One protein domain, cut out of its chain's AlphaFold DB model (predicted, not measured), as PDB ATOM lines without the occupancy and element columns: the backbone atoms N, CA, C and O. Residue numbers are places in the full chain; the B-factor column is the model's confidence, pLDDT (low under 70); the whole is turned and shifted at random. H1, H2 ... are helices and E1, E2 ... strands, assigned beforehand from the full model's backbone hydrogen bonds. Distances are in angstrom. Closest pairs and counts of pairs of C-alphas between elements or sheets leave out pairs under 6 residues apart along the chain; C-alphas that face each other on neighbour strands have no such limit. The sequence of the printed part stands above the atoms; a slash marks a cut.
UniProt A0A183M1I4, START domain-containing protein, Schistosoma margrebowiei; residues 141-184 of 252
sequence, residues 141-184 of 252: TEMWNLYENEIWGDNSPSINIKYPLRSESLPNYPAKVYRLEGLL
ATOM      1  N   THR A 141       6.378 119.078  31.887       91.44
ATOM      2  CA  THR A 141       7.462 119.627  31.058       91.44
ATOM      3  C   THR A 141       8.604 118.620  30.916       91.44
ATOM      4  O   THR A 141       9.117 118.398  29.823       91.44
ATOM      5  N   GLU A 142       8.979 117.964  32.013       90.81
ATOM      6  CA  GLU A 142       9.995 116.912  32.040       90.81
ATOM      7  C   GLU A 142       9.603 115.721  31.154       90.81
ATOM      8  O   GLU A 142      10.410 115.253  30.349       90.81
ATOM      9  N   MET A 143       8.346 115.281  31.232       89.81
ATOM     10  CA  MET A 143       7.810 114.203  30.407       89.81
ATOM     11  C   MET A 143       7.764 114.575  28.923       89.81
ATOM     12  O   MET A 143       8.105 113.742  28.084       89.81
ATOM     13  N   TRP A 144       7.400 115.818  28.592       89.75
ATOM     14  CA  TRP A 144       7.433 116.309  27.215       89.75
ATOM     15  C   TRP A 144       8.860 116.312  26.654       89.75
ATOM     16  O   TRP A 144       9.109 115.765  25.581       89.75
ATOM     17  N   ASN A 145       9.821 116.808  27.438       90.25
ATOM     18  CA  ASN A 145      11.238 116.795  27.074       90.25
ATOM     19  C   ASN A 145      11.781 115.367  26.898       90.25
ATOM     20  O   ASN A 145      12.597 115.119  26.014       90.25
ATOM     21  N   LEU A 146      11.347 114.415  27.735       88.88
ATOM     22  CA  LEU A 146      11.701 113.003  27.575       88.88
ATOM     23  C   LEU A 146      11.099 112.405  26.308       88.88
ATOM     24  O   LEU A 146      11.763 111.599  25.663       88.88
ATOM     25  N   TYR A 147       9.866 112.766  25.963       86.50
ATOM     26  CA  TYR A 147       9.176 112.244  24.789       86.50
ATOM     27  C   TYR A 147       9.819 112.715  23.475       86.50
ATOM     28  O   TYR A 147      10.062 111.890  22.590       86.50
ATOM     29  N   GLU A 148      10.144 114.007  23.375       86.50
ATOM     30  CA  GLU A 148      10.767 114.617  22.187       86.50
ATOM     31  C   GLU A 148      12.262 114.315  22.039       86.50
ATOM     32  O   GLU A 148      12.863 114.654  21.023       86.50
ATOM     33  N   ASN A 149      12.874 113.671  23.032       85.81
ATOM     34  CA  ASN A 149      14.306 113.432  23.032       85.81
ATOM     35  C   ASN A 149      14.757 112.585  21.826       85.81
ATOM     36  O   ASN A 149      14.263 111.473  21.614       85.81
ATOM     37  N   GLU A 150      15.757 113.079  21.093       83.38
ATOM     38  CA  GLU A 150      16.343 112.435  19.907       83.38
ATOM     39  C   GLU A 150      16.901 111.035  20.193       83.38
ATOM     40  O   GLU A 150      17.011 110.209  19.285       83.38
ATOM     41  N   ILE A 151      17.208 110.726  21.459       82.81
ATOM     42  CA  ILE A 151      17.709 109.408  21.871       82.81
ATOM     43  C   ILE A 151      16.721 108.279  21.518       82.81
ATOM     44  O   ILE A 151      17.121 107.129  21.328       82.81
ATOM     45  N   TRP A 152      15.427 108.584  21.388       80.44
ATOM     46  CA  TRP A 152      14.422 107.590  21.016       80.44
ATOM     47  C   TRP A 152      14.348 107.298  19.509       80.44
ATOM     48  O   TRP A 152      13.692 106.318  19.133       80.44
ATOM     49  N   GLY A 153      15.058 108.067  18.676       75.19
ATOM     50  CA  GLY A 153      15.060 107.971  17.215       75.19
ATOM     51  C   GLY A 153      13.918 108.745  16.548       75.19
ATOM     52  O   GLY A 153      13.220 109.526  17.190       75.19
ATOM     53  N   ASP A 154      13.720 108.525  15.244       69.31
ATOM     54  CA  ASP A 154      12.656 109.188  14.485       69.31
ATOM     55  C   ASP A 154      11.272 108.849  15.053       69.31
ATOM     56  O   ASP A 154      10.807 107.711  14.965       69.31
ATOM     57  N   ASN A 155      10.561 109.873  15.531       63.59
ATOM     58  CA  ASN A 155       9.174 109.793  16.011       63.59
ATOM     59  C   ASN A 155       8.151 109.549  14.883       63.59
ATOM     60  O   ASN A 155       6.949 109.752  15.065       63.59
ATOM     61  N   SER A 156       8.608 109.152  13.692       63.09
ATOM     62  CA  SER A 156       7.709 108.809  12.599       63.09
ATOM     63  C   SER A 156       6.843 107.614  13.023       63.09
ATOM     64  O   SER A 156       7.378 106.643  13.570       63.09
ATOM     65  N   PRO A 157       5.515 107.656  12.797       59.31
ATOM     66  CA  PRO A 157       4.631 106.532  13.072       59.31
ATOM     67  C   PRO A 157       4.965 105.401  12.096       59.31
ATOM     68  O   PRO A 157       4.357 105.242  11.038       59.31
ATOM     69  N   SER A 158       5.997 104.635  12.425       59.69
ATOM     70  CA  SER A 158       6.402 103.482  11.647       59.69
ATOM     71  C   SER A 158       5.440 102.341  11.966       59.69
ATOM     72  O   SER A 158       5.293 101.907  13.103       59.69
ATOM     73  N   ILE A 159       4.771 101.836  10.928       62.16
ATOM     74  CA  ILE A 159       3.845 100.690  11.009       62.16
ATOM     75  C   ILE A 159       4.572  99.427  11.522       62.16
ATOM     76  O   ILE A 159       3.942  98.473  11.972       62.16
ATOM     77  N   ASN A 160       5.908  99.425  11.490       62.72
ATOM     78  CA  ASN A 160       6.757  98.327  11.918       62.72
ATOM     79  C   ASN A 160       7.646  98.754  13.100       62.72
ATOM     80  O   ASN A 160       8.816  99.102  12.929       62.72
ATOM     81  N   ILE A 161       7.079  98.731  14.309       68.31
ATOM     82  CA  ILE A 161       7.837  98.937  15.550       68.31
ATOM     83  C   ILE A 161       8.687  97.683  15.797       68.31
ATOM     84  O   ILE A 161       8.204  96.674  16.306       68.31
ATOM     85  N   LYS A 162       9.973  97.740  15.433       65.62
ATOM     86  CA  LYS A 162      10.911  96.608  15.559       65.62
ATOM     87  C   LYS A 162      11.174  96.191  17.015       65.62
ATOM     88  O   LYS A 162      11.370  95.013  17.290       65.62
ATOM     89  N   TYR A 163      11.193  97.159  17.934       66.00
ATOM     90  CA  TYR A 163      11.404  96.935  19.365       66.00
ATOM     91  C   TYR A 163      10.391  97.767  20.161       66.00
ATOM     92  O   TYR A 163      10.527  98.994  20.173       66.00
ATOM     93  N   PRO A 164       9.389  97.131  20.802       79.75
ATOM     94  CA  PRO A 164       8.351  97.847  21.539       79.75
ATOM     95  C   PRO A 164       8.874  98.423  22.855       79.75
ATOM     96  O   PRO A 164       8.406  99.464  23.286       79.75
ATOM     97  N   LEU A 165       9.870  97.793  23.483       86.50
ATOM     98  CA  LEU A 165      10.491  98.287  24.710       86.50
ATOM     99  C   LEU A 165      11.898  98.811  24.413       86.50
ATOM    100  O   LEU A 165      12.768  98.054  23.979       86.50
ATOM    101  N   ARG A 166      12.129 100.095  24.689       86.00
ATOM    102  CA  ARG A 166      13.451 100.733  24.663       86.00
ATOM    103  C   ARG A 166      13.825 101.176  26.067       86.00
ATOM    104  O   ARG A 166      12.963 101.477  26.890       86.00
ATOM    105  N   SER A 167      15.119 101.195  26.355       88.56
ATOM    106  CA  SER A 167      15.611 101.584  27.674       88.56
ATOM    107  C   SER A 167      16.929 102.319  27.548       88.56
ATOM    108  O   SER A 167      17.842 101.763  26.941       88.56
ATOM    109  N   GLU A 168      17.052 103.469  28.202       87.19
ATOM    110  CA  GLU A 168      18.247 104.311  28.122       87.19
ATOM    111  C   GLU A 168      18.596 104.945  29.473       87.19
ATOM    112  O   GLU A 168      17.721 105.219  30.298       87.19
ATOM    113  N   SER A 169      19.893 105.153  29.715       86.12
ATOM    114  CA  SER A 169      20.395 105.862  30.893       86.12
ATOM    115  C   SER A 169      20.640 107.329  30.547       86.12
ATOM    116  O   SER A 169      21.630 107.652  29.898       86.12
ATOM    117  N   LEU A 170      19.757 108.222  30.995       84.88
ATOM    118  CA  LEU A 170      19.932 109.659  30.792       84.88
ATOM    119  C   LEU A 170      20.797 110.269  31.907       84.88
ATOM    120  O   LEU A 170      20.616 109.917  33.069       84.88
ATOM    121  N   PRO A 171      21.681 111.234  31.596       79.75
ATOM    122  CA  PRO A 171      22.593 111.825  32.582       79.75
ATOM    123  C   PRO A 171      21.871 112.597  33.696       79.75
ATOM    124  O   PRO A 171      22.388 112.706  34.802       79.75
ATOM    125  N   ASN A 172      20.665 113.102  33.423       83.50
ATOM    126  CA  ASN A 172      19.868 113.871  34.384       83.50
ATOM    127  C   ASN A 172      19.024 112.990  35.316       83.50
ATOM    128  O   ASN A 172      18.371 113.516  36.215       83.50
ATOM    129  N   TYR A 173      19.018 111.671  35.108       83.12
ATOM    130  CA  TYR A 173      18.172 110.745  35.851       83.12
ATOM    131  C   TYR A 173      19.032 109.734  36.606       83.12
ATOM    132  O   TYR A 173      19.934 109.133  36.025       83.12
ATOM    133  N   PRO A 174      18.745 109.481  37.894       82.88
ATOM    134  CA  PRO A 174      19.499 108.503  38.674       82.88
ATOM    135  C   PRO A 174      19.222 107.057  38.233       82.88
ATOM    136  O   PRO A 174      19.982 106.152  38.566       82.88
ATOM    137  N   ALA A 175      18.120 106.826  37.516       86.88
ATOM    138  CA  ALA A 175      17.666 105.512  37.094       86.88
ATOM    139  C   ALA A 175      17.481 105.445  35.577       86.88
ATOM    140  O   ALA A 175      17.225 106.449  34.910       86.88
ATOM    141  N   LYS A 176      17.566 104.223  35.046       89.50
ATOM    142  CA  LYS A 176      17.299 103.942  33.635       89.50
ATOM    143  C   LYS A 176      15.831 104.218  33.312       89.50
ATOM    144  O   LYS A 176      14.945 103.745  34.025       89.50
ATOM    145  N   VAL A 177      15.584 104.937  32.222       90.75
ATOM    146  CA  VAL A 177      14.238 105.248  31.732       90.75
ATOM    147  C   VAL A 177      13.827 104.199  30.705       90.75
ATOM    148  O   VAL A 177      14.633 103.788  29.870       90.75
ATOM    149  N   TYR A 178      12.570 103.764  30.773       90.25
ATOM    150  CA  TYR A 178      11.987 102.775  29.870       90.25
ATOM    151  C   TYR A 178      10.860 103.420  29.064       90.25
ATOM    152  O   TYR A 178       9.985 104.066  29.638       90.25
ATOM    153  N   ARG A 179      10.871 103.224  27.744       88.44
ATOM    154  CA  ARG A 179       9.829 103.676  26.815       88.44
ATOM    155  C   ARG A 179       9.192 102.455  26.168       88.44
ATOM    156  O   ARG A 179       9.897 101.630  25.586       88.44
ATOM    157  N   LEU A 180       7.874 102.347  26.294       88.38
ATOM    158  CA  LEU A 180       7.069 101.309  25.661       88.38
ATOM    159  C   LEU A 180       6.261 101.934  24.522       88.38
ATOM    160  O   LEU A 180       5.503 102.874  24.745       88.38
ATOM    161  N   GLU A 181       6.411 101.399  23.317       85.81
ATOM    162  CA  GLU A 181       5.671 101.792  22.123       85.81
ATOM    163  C   GLU A 181       4.914 100.588  21.570       85.81
ATOM    164  O   GLU A 181       5.459  99.489  21.446       85.81
ATOM    165  N   GLY A 182       3.653 100.800  21.207       84.94
ATOM    166  CA  GLY A 182       2.813  99.775  20.610       84.94
ATOM    167  C   GLY A 182       1.709 100.404  19.775       84.94
ATOM    168  O   GLY A 182       1.179 101.456  20.127       84.94
ATOM    169  N   LEU A 183       1.366  99.757  18.662       85.50
ATOM    170  CA  LEU A 183       0.219 100.144  17.851       85.50
ATOM    171  C   LEU A 183      -1.018  99.409  18.372       85.50
ATOM    172  O   LEU A 183      -1.038  98.180  18.428       85.50
ATOM    173  N   LEU A 184      -2.051 100.164  18.736       86.94
ATOM    174  CA  LEU A 184      -3.333  99.634  19.191       86.94
ATOM    175  C   LEU A 184      -4.413  99.979  18.165       86.94
ATOM    176  O   LEU A 184      -4.505 101.115  17.708       86.94
TER     177      LEU A 184
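This is residues 141 to 184 of the 252 residues of the protein "START domain-containing protein" of Schistosoma margrebowiei (UniProt A0A183M1I4). With little regular structure, the printed part runs from a short helix, H1, through a long loop, residues 148 to 164, into a two-stranded antiparallel hairpin, E1 and E2. It has 44 residues, with one named helix and two named strands in the order H1, E1, E2; the class is mixed, helices and strands, with 15 residues in named elements, under half. It is only just loose, close to compact, with a radius of gyration of the C-alphas of 11.2 A, and elongated, spanning 32 by 18 by 17 A.

In H1, residues 141 to 147, every O i to N i+4 pair is within hydrogen-bond range. E1, residues 165 to 168, and E2, residues 177 to 180, form a hairpin, antiparallel at 161 degrees. N 166 and O 179 are 2.9 A apart, within hydrogen-bond range; C-alphas 167 and 178 face each other at 4.4 A. H1 and E2 are apart.

H1 begins at C-alpha 141 (7.462, 119.627, 31.058) and measures 9.8 A. E1 measures 10.4 A. E2 measures 10.2 A and ends at C-alpha 180 (7.069, 101.309, 25.661).

The C-alphas farthest apart, of Ile 159 and Pro 174, are 32.7 A apart. The printed part has no cut. H1 to E1 is a long link. Residues 154 to 163 have pLDDT under 70.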